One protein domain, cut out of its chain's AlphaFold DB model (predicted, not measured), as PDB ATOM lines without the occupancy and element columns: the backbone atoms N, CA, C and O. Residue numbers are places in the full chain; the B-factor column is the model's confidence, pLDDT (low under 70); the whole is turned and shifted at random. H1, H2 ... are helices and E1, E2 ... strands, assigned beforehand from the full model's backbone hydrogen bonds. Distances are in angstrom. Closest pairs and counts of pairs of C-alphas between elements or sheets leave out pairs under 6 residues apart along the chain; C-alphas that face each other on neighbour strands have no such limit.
ATOM      1  N   TYR A  22     184.228 209.538 237.282       78.06
ATOM      2  CA  TYR A  22     183.528 208.745 236.280       78.06
ATOM      3  C   TYR A  22     183.740 207.265 236.587       78.06
ATOM      4  O   TYR A  22     184.876 206.811 236.705       78.06
ATOM      5  N   SER A  23     182.647 206.525 236.741       80.62
ATOM      6  CA  SER A  23     182.678 205.081 236.973       80.62
ATOM      7  C   SER A  23     182.024 204.370 235.804       80.62
ATOM      8  O   SER A  23     180.999 204.821 235.296       80.62
ATOM      9  N   GLY A  24     182.595 203.245 235.401       83.00
ATOM     10  CA  GLY A  24     182.034 202.426 234.341       83.00
ATOM     11  C   GLY A  24     182.593 201.015 234.367       83.00
ATOM     12  O   GLY A  24     183.321 200.619 235.278       83.00
ATOM     13  N   THR A  25     182.242 200.243 233.347       83.06
ATOM     14  CA  THR A  25     182.678 198.856 233.205       83.06
ATOM     15  C   THR A  25     183.226 198.596 231.814       83.06
ATOM     16  O   THR A  25     182.614 199.005 230.828       83.06
ATOM     17  N   ILE A  26     184.347 197.883 231.724       80.06
ATOM     18  CA  ILE A  26     184.873 197.370 230.458       80.06
ATOM     19  C   ILE A  26     184.280 195.979 230.238       80.06
ATOM     20  O   ILE A  26     184.484 195.078 231.058       80.06
ATOM     21  N   GLY A  27     183.555 195.798 229.136       74.56
ATOM     22  CA  GLY A  27     183.128 194.475 228.688       74.56
ATOM     23  C   GLY A  27     184.342 193.652 228.261       74.56
ATOM     24  O   GLY A  27     185.125 194.091 227.422       74.56
ATOM     25  N   MET A  28     184.517 192.470 228.848       68.00
ATOM     26  CA  MET A  28     185.570 191.532 228.461       68.00
ATOM     27  C   MET A  28     184.941 190.317 227.789       68.00
ATOM     28  O   MET A  28     184.276 189.534 228.466       68.00
ATOM     29  N   GLU A  29     185.196 190.120 226.492       61.88
ATOM     30  CA  GLU A  29     184.672 188.957 225.753       61.88
ATOM     31  C   GLU A  29     185.125 187.618 226.354       61.88
ATOM     32  O   GLU A  29     184.365 186.659 226.377       61.88
ATOM     33  N   LEU A  30     186.346 187.549 226.901       59.94
ATOM     34  CA  LEU A  30     186.928 186.297 227.402       59.94
ATOM     35  C   LEU A  30     186.608 185.968 228.868       59.94
ATOM     36  O   LEU A  30     186.741 184.814 229.263       59.94
ATOM     37  N   ALA A  31     186.236 186.949 229.694       60.81
ATOM     38  CA  ALA A  31     186.120 186.747 231.145       60.81
ATOM     39  C   ALA A  31     184.671 186.603 231.641       60.81
ATOM     40  O   ALA A  31     184.467 186.303 232.817       60.81
ATOM     41  N   ASN A  32     183.675 186.850 230.777       62.12
ATOM     42  CA  ASN A  32     182.234 186.923 231.085       62.12
ATOM     43  C   ASN A  32     181.888 187.733 232.359       62.12
ATOM     44  O   ASN A  32     180.820 187.588 232.952       62.12
ATOM     45  N   ARG A  33     182.826 188.571 232.810       74.12
ATOM     46  CA  ARG A  33     182.738 189.434 233.980       74.12
ATOM     47  C   ARG A  33     183.307 190.791 233.584       74.12
ATOM     48  O   ARG A  33     184.480 190.856 233.209       74.12
ATOM     49  N   PRO A  34     182.495 191.856 233.624       77.69
ATOM     50  CA  PRO A  34     182.976 193.190 233.319       77.69
ATOM     51  C   PRO A  34     184.002 193.647 234.361       77.69
ATOM     52  O   PRO A  34     183.826 193.405 235.558       77.69
ATOM     53  N   VAL A  35     185.055 194.337 233.918       79.88
ATOM     54  CA  VAL A  35     186.042 194.943 234.825       79.88
ATOM     55  C   VAL A  35     185.577 196.354 235.180       79.88
ATOM     56  O   VAL A  35     185.459 197.185 234.274       79.88
ATOM     57  N   PRO A  36     185.295 196.647 236.461       83.00
ATOM     58  CA  PRO A  36     184.928 197.991 236.878       83.00
ATOM     59  C   PRO A  36     186.146 198.916 236.808       83.00
ATOM     60  O   PRO A  36     187.259 198.526 237.166       83.00
ATOM     61  N   TYR A  37     185.931 200.155 236.381       85.06
ATOM     62  CA  TYR A  37     186.934 201.214 236.418       85.06
ATOM     63  C   TYR A  37     186.363 202.477 237.055       85.06
ATOM     64  O   TYR A  37     185.165 202.753 236.977       85.06
ATOM     65  N   HIS A  38     187.253 203.256 237.665       86.12
ATOM     66  CA  HIS A  38     186.939 204.522 238.310       86.12
ATOM     67  C   HIS A  38     188.004 205.554 237.934       86.12
ATOM     68  O   HIS A  38     189.191 205.347 238.185       86.12
ATOM     69  N   ILE A  39     187.583 206.665 237.339       84.25
ATOM     70  CA  ILE A  39     188.446 207.781 236.955       84.25
ATOM     71  C   ILE A  39     188.139 208.947 237.885       84.25
ATOM     72  O   ILE A  39     187.062 209.536 237.820       84.25
ATOM     73  N   SER A  40     189.107 209.292 238.728       85.19
ATOM     74  CA  SER A  40     189.075 210.502 239.548       85.19
ATOM     75  C   SER A  40     189.742 211.645 238.797       85.19
ATOM     76  O   SER A  40     190.859 211.494 238.301       85.19
ATOM     77  N   ARG A  41     189.076 212.797 238.720       76.75
ATOM     78  CA  ARG A  41     189.642 214.009 238.120       76.75
ATOM     79  C   ARG A  41     190.208 214.931 239.191       76.75
ATOM     80  O   ARG A  41     189.493 215.307 240.112       76.75
ATOM     81  N   CYS A  42     191.459 215.345 239.015       80.06
ATOM     82  CA  CYS A  42     192.128 216.312 239.892       80.06
ATOM     83  C   CYS A  42     192.315 217.692 239.232       80.06
ATOM     84  O   CYS A  42     193.034 218.525 239.770       80.06
ATOM     85  N   PHE A  43     191.716 217.930 238.059       74.94
ATOM     86  CA  PHE A  43     191.834 219.182 237.309       74.94
ATOM     87  C   PHE A  43     190.464 219.660 236.798       74.94
ATOM     88  O   PHE A  43     189.596 218.827 236.508       74.94
ATOM     89  N   PRO A  44     190.254 220.982 236.663       66.56
ATOM     90  CA  PRO A  44     189.038 221.523 236.070       66.56
ATOM     91  C   PRO A  44     189.011 221.236 234.560       66.56
ATOM     92  O   PRO A  44     189.907 221.645 233.825       66.56
ATOM     93  N   GLY A  45     187.990 220.512 234.093       70.81
ATOM     94  CA  GLY A  45     187.801 220.193 232.676       70.81
ATOM     95  C   GLY A  45     186.631 219.239 232.412       70.81
ATOM     96  O   GLY A  45     186.325 218.352 233.220       70.81
ATOM     97  N   THR A  46     185.969 219.414 231.268       71.50
ATOM     98  CA  THR A  46     184.940 218.495 230.765       71.50
ATOM     99  C   THR A  46     185.616 217.385 229.966       71.50
ATOM    100  O   THR A  46     186.150 217.637 228.892       71.50
ATOM    101  N   LEU A  47     185.618 216.166 230.509       72.00
ATOM    102  CA  LEU A  47     185.915 214.959 229.744       72.00
ATOM    103  C   LEU A  47     184.588 214.310 229.371       72.00
ATOM    104  O   LEU A  47     183.773 214.033 230.255       72.00
ATOM    105  N   GLU A  48     184.393 214.083 228.079       81.00
ATOM    106  CA  GLU A  48     183.268 213.299 227.573       81.00
ATOM    107  C   GLU A  48     183.444 211.818 227.938       81.00
ATOM    108  O   GLU A  48     184.564 211.316 228.097       81.00
ATOM    109  N   SER A  49     182.333 211.089 228.045       78.56
ATOM    110  CA  SER A  49     182.338 209.656 228.380       78.56
ATOM    111  C   SER A  49     183.168 208.822 227.394       78.56
ATOM    112  O   SER A  49     183.849 207.880 227.806       78.56
ATOM    113  N   SER A  50     183.189 209.216 226.116       84.19
ATOM    114  CA  SER A  50     184.028 208.620 225.070       84.19
ATOM    115  C   SER A  50     185.525 208.783 225.357       84.19
ATOM    116  O   SER A  50     186.275 207.812 225.291       84.19
ATOM    117  N   GLN A  51     185.959 209.976 225.765       85.25
ATOM    118  CA  GLN A  51     187.357 210.267 226.103       85.25
ATOM    119  C   GLN A  51     187.799 209.512 227.362       85.25
ATOM    120  O   GLN A  51     188.924 209.017 227.440       85.25
ATOM    121  N   CYS A  52     186.905 209.373 228.346       83.50
ATOM    122  CA  CYS A  52     187.147 208.532 229.515       83.50
ATOM    123  C   CYS A  52     187.341 207.059 229.130       83.50
ATOM    124  O   CYS A  52     188.243 206.403 229.652       83.50
ATOM    125  N   GLN A  53     186.531 206.543 228.205       84.81
ATOM    126  CA  GLN A  53     186.668 205.174 227.715       84.81
ATOM    127  C   GLN A  53     187.981 204.975 226.944       84.81
ATOM    128  O   GLN A  53     188.678 203.987 227.181       84.81
ATOM    129  N   GLU A  54     188.365 205.912 226.078       87.88
ATOM    130  CA  GLU A  54     189.655 205.878 225.374       87.88
ATOM    131  C   GLU A  54     190.842 205.884 226.345       87.88
ATOM    132  O   GLU A  54     191.778 205.093 226.188       87.88
ATOM    133  N   LEU A  55     190.783 206.718 227.387       88.25
ATOM    134  CA  LEU A  55     191.807 206.772 228.429       88.25
ATOM    135  C   LEU A  55     191.947 205.425 229.144       88.25
ATOM    136  O   LEU A  55     193.060 204.928 229.320       88.25
ATOM    137  N   VAL A  56     190.822 204.823 229.527       87.69
ATOM    138  CA  VAL A  56     190.790 203.519 230.197       87.69
ATOM    139  C   VAL A  56     191.364 202.432 229.292       87.69
ATOM    140  O   VAL A  56     192.230 201.674 229.727       87.69
ATOM    141  N   MET A  57     190.965 202.392 228.020       88.12
ATOM    142  CA  MET A  57     191.487 201.420 227.057       88.12
ATOM    143  C   MET A  57     192.991 201.600 226.815       88.12
ATOM    144  O   MET A  57     193.728 200.613 226.758       88.12
ATOM    145  N   SER A  58     193.471 202.844 226.739       89.31
ATOM    146  CA  SER A  58     194.898 203.157 226.628       89.31
ATOM    147  C   SER A  58     195.678 202.696 227.865       89.31
ATOM    148  O   SER A  58     196.696 202.011 227.739       89.31
ATOM    149  N   ALA A  59     195.168 202.976 229.067       88.19
ATOM    150  CA  ALA A  59     195.776 202.532 230.320       88.19
ATOM    151  C   ALA A  59     195.840 200.997 230.414       88.19
ATOM    152  O   ALA A  59     196.894 200.440 230.735       88.19
ATOM    153  N   CYS A  60     194.752 200.304 230.061       86.31
ATOM    154  CA  CYS A  60     194.727 198.846 229.976       86.31
ATOM    155  C   CYS A  60     195.765 198.325 228.975       86.31
ATOM    156  O   CYS A  60     196.510 197.400 229.298       86.31
ATOM    157  N   ARG A  61     195.880 198.942 227.792       87.75
ATOM    158  CA  ARG A  61     196.882 198.565 226.784       87.75
ATOM    159  C   ARG A  61     198.304 198.680 227.329       87.75
ATOM    160  O   ARG A  61     199.086 197.746 227.167       87.75
ATOM    161  N   VAL A  62     198.638 199.782 228.002       89.88
ATOM    162  CA  VAL A  62     199.957 199.954 228.636       89.88
ATOM    163  C   VAL A  62     200.192 198.885 229.701       89.88
ATOM    164  O   VAL A  62     201.245 198.249 229.692       89.88
ATOM    165  N   ALA A  63     199.206 198.618 230.560       88.12
ATOM    166  CA  ALA A  63     199.306 197.577 231.581       88.12
ATOM    167  C   ALA A  63     199.568 196.188 230.972       88.12
ATOM    168  O   ALA A  63     200.447 195.462 231.437       88.12
ATOM    169  N   TYR A  64     198.871 195.835 229.892       85.38
ATOM    170  CA  TYR A  64     199.086 194.571 229.194       85.38
ATOM    171  C   TYR A  64     200.468 194.481 228.543       85.38
ATOM    172  O   TYR A  64     201.121 193.445 228.660       85.38
ATOM    173  N   MET A  65     200.958 195.563 227.931       87.62
ATOM    174  CA  MET A  65     202.323 195.603 227.396       87.62
ATOM    175  C   MET A  65     203.371 195.416 228.503       87.62
ATOM    176  O   MET A  65     204.316 194.651 228.317       87.62
ATOM    177  N   CYS A  66     203.186 196.031 229.678       88.44
ATOM    178  CA  CYS A  66     204.056 195.807 230.840       88.44
ATOM    179  C   CYS A  66     204.091 194.325 231.245       88.44
ATOM    180  O   CYS A  66     205.165 193.768 231.481       88.44
ATOM    181  N   VAL A  67     202.928 193.671 231.300       87.88
ATOM    182  CA  VAL A  67     202.823 192.244 231.637       87.88
ATOM    183  C   VAL A  67     203.509 191.371 230.585       87.88
ATOM    184  O   VAL A  67     204.224 190.434 230.943       87.88
ATOM    185  N   ASP A  68     203.345 191.675 229.298       85.62
ATOM    186  CA  ASP A  68     204.001 190.929 228.222       85.62
ATOM    187  C   ASP A  68     205.528 191.101 228.235       85.62
ATOM    188  O   ASP A  68     206.243 190.131 227.968       85.62
ATOM    189  N   VAL A  69     206.043 192.276 228.615       87.50
ATOM    190  CA  VAL A  69     207.483 192.489 228.854       87.50
ATOM    191  C   VAL A  69     207.973 191.623 230.016       87.50
ATOM    192  O   VAL A  69     208.957 190.900 229.866       87.50
ATOM    193  N   VAL A  70     207.261 191.614 231.149       87.94
ATOM    194  CA  VAL A  70     207.625 190.791 232.320       87.94
ATOM    195  C   VAL A  70     207.598 189.295 231.998       87.94
ATOM    196  O   VAL A  70     208.463 188.543 232.449       87.94
ATOM    197  N   ARG A  71     206.642 188.855 231.175       83.94
ATOM    198  CA  ARG A  71     206.550 187.468 230.686       83.94
ATOM    199  C   ARG A  71     207.584 187.131 229.604       83.94
ATOM    200  O   ARG A  71     207.658 185.975 229.193       83.94
ATOM    201  N   GLY A  72     208.353 188.109 229.122       81.69
ATOM    202  CA  GLY A  72     209.343 187.933 228.057       81.69
ATOM    203  C   GLY A  72     208.743 187.728 226.661       81.69
ATOM    204  O   GLY A  72     209.418 187.195 225.784       81.69
ATOM    205  N   ARG A  73     207.480 188.117 226.445       82.25
ATOM    206  CA  ARG A  73     206.782 188.030 225.148       82.25
ATOM    207  C   ARG A  73     206.993 189.257 224.262       82.25
ATOM    208  O   ARG A  73     206.753 189.168 223.059       82.25
ATOM    209  N   MET A  74     207.400 190.383 224.847       85.19
ATOM    210  CA  MET A  74     207.629 191.649 224.151       85.19
ATOM    211  C   MET A  74     208.961 192.275 224.594       85.19
ATOM    212  O   MET A  74     209.272 192.246 225.785       85.19
ATOM    213  N   PRO A  75     209.750 192.852 223.669       84.88
ATOM    214  CA  PRO A  75     210.955 193.597 224.020       84.88
ATOM    215  C   PRO A  75     210.620 194.895 224.790       84.88
ATOM    216  O   PRO A  75     209.706 195.620 224.380       84.88
ATOM    217  N   PRO A  76     211.359 195.244 225.864       83.88
ATOM    218  CA  PRO A  76     211.104 196.443 226.675       83.88
ATOM    219  C   PRO A  76     211.221 197.756 225.882       83.88
ATOM    220  O   PRO A  76     210.603 198.759 226.239       83.88
ATOM    221  N   GLN A  77     211.950 197.757 224.764       85.38
ATOM    222  CA  GLN A  77     212.093 198.900 223.857       85.38
ATOM    223  C   GLN A  77     210.738 199.413 223.347       85.38
ATOM    224  O   GLN A  77     210.555 200.623 223.215       85.38
ATOM    225  N   ASN A  78     209.762 198.521 223.145       83.44
ATOM    226  CA  ASN A  78     208.423 198.888 222.671       83.44
ATOM    227  C   ASN A  78     207.628 199.704 223.701       83.44
ATOM    228  O   ASN A  78     206.670 200.385 223.345       83.44
ATOM    229  N   LEU A  79     208.033 199.655 224.971       84.69
ATOM    230  CA  LEU A  79     207.354 200.310 226.081       84.69
ATOM    231  C   LEU A  79     208.052 201.626 226.496       84.69
ATOM    232  O   LEU A  79     207.479 202.408 227.248       84.69
ATOM    233  N   GLN A  80     209.244 201.936 225.963       82.81
ATOM    234  CA  GLN A  80     210.043 203.115 226.359       82.81
ATOM    235  C   GLN A  80     209.316 204.457 226.215       82.81
ATOM    236  O   GLN A  80     209.581 205.375 226.982       82.81
ATOM    237  N   ARG A  81     208.404 204.586 225.244       84.75
ATOM    238  CA  ARG A  81     207.613 205.816 225.051       84.75
ATOM    239  C   ARG A  81     206.394 205.907 225.969       84.75
ATOM    240  O   ARG A  81     205.832 206.985 226.106       84.75
ATOM    241  N   ALA A  82     205.971 204.790 226.557       85.06
ATOM    242  CA  ALA A  82     204.745 204.693 227.345       85.06
ATOM    243  C   ALA A  82     204.994 204.695 228.860       85.06
ATOM    244  O   ALA A  82     204.081 205.003 229.622       85.06
ATOM    245  N   VAL A  83     206.205 204.347 229.316       87.25
ATOM    246  CA  VAL A  83     206.541 204.274 230.746       87.25
ATOM    247  C   VAL A  83     207.812 205.042 231.076       87.25
ATOM    248  O   VAL A  83     208.698 205.210 230.242       87.25
ATOM    249  N   SER A  84     207.926 205.476 232.330       90.62
ATOM    250  CA  SER A  84     209.135 206.138 232.811       90.62
ATOM    251  C   SER A  84     210.343 205.180 232.826       90.62
ATOM    252  O   SER A  84     210.180 203.969 233.028       90.62
ATOM    253  N   PRO A  85     211.582 205.695 232.707       87.75
ATOM    254  CA  PRO A  85     212.789 204.866 232.767       87.75
ATOM    255  C   PRO A  85     212.931 204.076 234.078       87.75
ATOM    256  O   PRO A  85     213.403 202.939 234.087       87.75
ATOM    257  N   SER A  86     212.487 204.652 235.199       89.38
ATOM    258  CA  SER A  86     212.496 203.981 236.503       89.38
ATOM    259  C   SER A  86     211.509 202.813 236.558       89.38
ATOM    260  O   SER A  86     211.826 201.778 237.146       89.38
ATOM    261  N   CYS A  87     210.345 202.941 235.912       88.94
ATOM    262  CA  CYS A  87     209.390 201.848 235.754       88.94
ATOM    263  C   CYS A  87     209.979 200.731 234.882       88.94
ATOM    264  O   CYS A  87     209.931 199.565 235.273       88.94
ATOM    265  N   MET A  88     210.636 201.084 233.771       89.94
ATOM    266  CA  MET A  88     211.275 200.110 232.879       89.94
ATOM    267  C   MET A  88     212.277 199.219 233.615       89.94
ATOM    268  O   MET A  88     212.196 197.995 233.547       89.94
ATOM    269  N   LYS A  89     213.167 199.824 234.410       90.75
ATOM    270  CA  LYS A  89     214.160 199.083 235.199       90.75
ATOM    271  C   LYS A  89     213.509 198.102 236.185       90.75
ATOM    272  O   LYS A  89     214.025 197.006 236.414       90.75
ATOM    273  N   ARG A  90     212.364 198.476 236.769       91.88
ATOM    274  CA  ARG A  90     211.596 197.597 237.668       91.88
ATOM    275  C   ARG A  90     210.972 196.428 236.909       91.88
ATOM    276  O   ARG A  90     211.049 195.306 237.401       91.88
ATOM    277  N   LEU A  91     210.418 196.665 235.718       91.06
ATOM    278  CA  LEU A  91     209.870 195.608 234.859       91.06
ATOM    279  C   LEU A  91     210.953 194.614 234.425       91.06
ATOM    280  O   LEU A  91     210.737 193.409 234.512       91.06
ATOM    281  N   GLU A  92     212.137 195.094 234.042       89.50
ATOM    282  CA  GLU A  92     213.281 194.235 233.704       89.50
ATOM    283  C   GLU A  92     213.749 193.401 234.902       89.50
ATOM    284  O   GLU A  92     214.001 192.202 234.773       89.50
ATOM    285  N   THR A  93     213.805 194.012 236.089       91.62
ATOM    286  CA  THR A  93     214.137 193.300 237.331       91.62
ATOM    287  C   THR A  93     213.100 192.217 237.628       91.62
ATOM    288  O   THR A  93     213.458 191.079 237.927       91.62
ATOM    289  N   MET A  94     211.811 192.544 237.500       90.62
ATOM    290  CA  MET A  94     210.718 191.590 237.688       90.62
ATOM    291  C   MET A  94     210.810 190.438 236.681       90.62
ATOM    292  O   MET A  94     210.705 189.281 237.083       90.62
ATOM    293  N   ALA A  95     211.083 190.726 235.406       88.12
ATOM    294  CA  ALA A  95     211.285 189.717 234.368       88.12
ATOM    295  C   ALA A  95     212.467 188.788 234.694       88.12
ATOM    296  O   ALA A  95     212.364 187.569 234.543       88.12
ATOM    297  N   TYR A  96     213.582 189.341 235.180       88.69
ATOM    298  CA  TYR A  96     214.763 188.571 235.574       88.69
ATOM    299  C   TYR A  96     214.479 187.632 236.754       88.69
ATOM    300  O   TYR A  96     214.772 186.434 236.684       88.69
ATOM    301  N   LEU A  97     213.869 188.157 237.822       89.31
ATOM    302  CA  LEU A  97     213.512 187.372 239.007       89.31
ATOM    303  C   LEU A  97     212.513 186.271 238.658       89.31
ATOM    304  O   LEU A  97     212.707 185.116 239.041       89.31
ATOM    305  N   LEU A  98     211.488 186.615 237.877       85.81
ATOM    306  CA  LEU A  98     210.472 185.673 237.430       85.81
ATOM    307  C   LEU A  98     211.099 184.564 236.576       85.81
ATOM    308  O   LEU A  98     210.866 183.386 236.839       85.81
ATOM    309  N   LYS A  99     211.977 184.913 235.628       83.81
ATOM    310  CA  LYS A  99     212.708 183.942 234.805       83.81
ATOM    311  C   LYS A  99     213.534 182.977 235.654       83.81
ATOM    312  O   LYS A  99     213.526 181.783 235.369       83.81
ATOM    313  N   ASN A 100     214.223 183.461 236.686       86.12
ATOM    314  CA  ASN A 100     215.000 182.606 237.586       86.12
ATOM    315  C   ASN A 100     214.100 181.686 238.423       86.12
ATOM    316  O   ASN A 100     214.376 180.492 238.524       86.12
ATOM    317  N   HIS A 101     212.999 182.213 238.957       84.12
ATOM    318  CA  HIS A 101     212.045 181.449 239.759       84.12
ATOM    319  C   HIS A 101     211.314 180.366 238.940       84.12
ATOM    320  O   HIS A 101     211.118 179.243 239.400       84.12
ATOM    321  N   MET A 102     210.995 180.655 237.677       82.19
ATOM    322  CA  MET A 102     210.379 179.706 236.741       82.19
ATOM    323  C   MET A 102     211.324 178.578 236.294       82.19
ATOM    324  O   MET A 102     210.861 177.577 235.748       82.19
ATOM    325  N   ARG A 103     212.648 178.710 236.484       79.56
ATOM    326  CA  ARG A 103     213.591 177.608 236.206       79.56
ATOM    327  C   ARG A 103     213.495 176.505 237.249       79.56
ATOM    328  O   ARG A 103     213.702 175.348 236.900       79.56
ATOM    329  N   THR A 104     213.193 176.862 238.493       80.38
ATOM    330  CA  THR A 104     213.050 175.913 239.599       80.38
ATOM    331  C   THR A 104     211.621 175.387 239.734       80.38
ATOM    332  O   THR A 104     211.448 174.261 240.181       80.38
ATOM    333  N   HIS A 105     210.613 176.133 239.261       78.44
ATOM    334  CA  HIS A 105     209.200 175.747 239.354       78.44
ATOM    335  C   HIS A 105     208.512 175.773 237.977       78.44
ATOM    336  O   HIS A 105     207.994 176.803 237.535       78.44
ATOM    337  N   ARG A 106     208.500 174.626 237.279       68.50
ATOM    338  CA  ARG A 106     207.885 174.489 235.940       68.50
ATOM    339  C   ARG A 106     206.367 174.694 235.938       68.50
ATOM    340  O   ARG A 106     205.851 175.268 234.990       68.50
ATOM    341  N   GLU A 107     205.677 174.311 237.003       71.25
ATOM    342  CA  GLU A 107     204.217 174.461 237.118       71.25
ATOM    343  C   GLU A 107     203.787 175.939 237.083       71.25
ATOM    344  O   GLU A 107     202.852 176.326 236.384       71.25
ATOM    345  N   LEU A 108     204.551 176.809 237.753       69.94
ATOM    346  CA  LEU A 108     204.351 178.261 237.718       69.94
ATOM    347  C   LEU A 108     204.593 178.838 236.321       69.94
ATOM    348  O   LEU A 108     203.913 179.778 235.904       69.94
ATOM    349  N   LYS A 109     205.537 178.262 235.566       66.56
ATOM    350  CA  LYS A 109     205.773 178.667 234.179       66.56
ATOM    351  C   LYS A 109     204.549 178.428 233.309       66.56
ATOM    352  O   LYS A 109     204.219 179.285 232.492       66.56
ATOM    353  N   GLU A 110     203.871 177.311 233.500       65.31
ATOM    354  CA  GLU A 110     202.665 176.978 232.749       65.31
ATOM    355  C   GLU A 110     201.501 177.904 233.143       65.31
ATOM    356  O   GLU A 110     200.868 178.516 232.291       65.31
ATOM    357  N   GLN A 111     201.289 178.190 234.423       67.81
ATOM    358  CA  GLN A 111     200.207 179.107 234.810       67.81
ATOM    359  C   GLN A 111     200.405 180.548 234.293       67.81
ATOM    360  O   GLN A 111     199.457 181.197 233.845       67.81
ATOM    361  N   LEU A 112     201.642 181.055 234.297       66.44
ATOM    362  CA  LEU A 112     201.952 182.419 233.846       66.44
ATOM    363  C   LEU A 112     202.042 182.561 232.320       66.44
ATOM    364  O   LEU A 112     201.673 183.611 231.782       66.44
ATOM    365  N   CYS A 113     202.530 181.537 231.612       61.09
ATOM    366  CA  CYS A 113     202.700 181.575 230.158       61.09
ATOM    367  C   CYS A 113     201.461 181.145 229.366       61.09
ATOM    368  O   CYS A 113     201.462 181.360 228.155       61.09
ATOM    369  N   TYR A 114     200.429 180.570 229.989       58.19
ATOM    370  CA  TYR A 114     199.210 180.139 229.285       58.19
ATOM    371  C   TYR A 114     198.077 181.167 229.341       58.19
ATOM    372  O   TYR A 114     197.082 181.026 228.635       58.19
ATOM    373  N   LEU A 115     198.237 182.252 230.105       59.66
ATOM    374  CA  LEU A 115     197.313 183.378 230.013       59.66
ATOM    375  C   LEU A 115     197.373 183.953 228.583       59.66
ATOM    376  O   LEU A 115     198.487 184.194 228.088       59.66
TER     377      LEU A 115
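Overview. This is residues 22 to 115 of the 121 residues of an uncharacterized protein of Bifidobacterium bohemicum DSM 22767 (UniProt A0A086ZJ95). A strand hairpin, E1 and E2, lies beside the first half of the long helix H1, whose other end meets the middle of the long helix H3 at a steep angle. The short H2 sits by that junction, and H4 folds back from the far end of H3, running opposite ways to it, and is apart from E1, E2 and H1. The printed part has 94 residues, with two strands and then four helices in the order E1, E2, H1, H2, H3, H4; the sheet E1 - E2 is antiparallel and the class is mostly helix. It is loose, with a radius of gyration of the C-alphas of 16.6 A, and only just flat, spanning 51 by 34 by 19 A.

Along the chain. E1, residues 22 to 26, begins at C-alpha 22 (183.528, 208.745, 236.280). E2 is residues 35 to 39. H1, residues 49 to 70, is 31.8 A long. H2 is residues 76 to 79. H3, residues 85 to 104, is 29.7 A long. H4, residues 106 to 113, ends at C-alpha 113 (202.700, 181.575, 230.158).

Arrangement. E1 and E2 form a hairpin, antiparallel at 156 degrees, with N 24 and O 37 3.1 A apart, within hydrogen-bond range. The closest C-alphas of E2 and H1, Ile 39 and Cys 52, are 7.6 A apart. H1 with residues 66 to 70 alone touches H3, closest C-alphas Val 70 and Ala 95 at 4.3 A, a steep tilt of 48 degrees, the same way. H2 touches H1, closest C-alphas Val 69 and Pro 76 at 5.8 A. H3 and H4 are close but not clearly touching, closest C-alphas Met 102 and Lys 109 at 5.4 A. H1 and H4 have every O i to N i+4 pair within hydrogen-bond range, H3 15 of 16; H2 is too short for one.

Size, cuts and confidence. The C-alphas farthest apart, Thr 46 and Thr 104, are 51.8 A apart. The printed part has no cut, and no link is long. Model pLDDT is under 70 at residues 28 to 32, 44, 106 and 108 to 115.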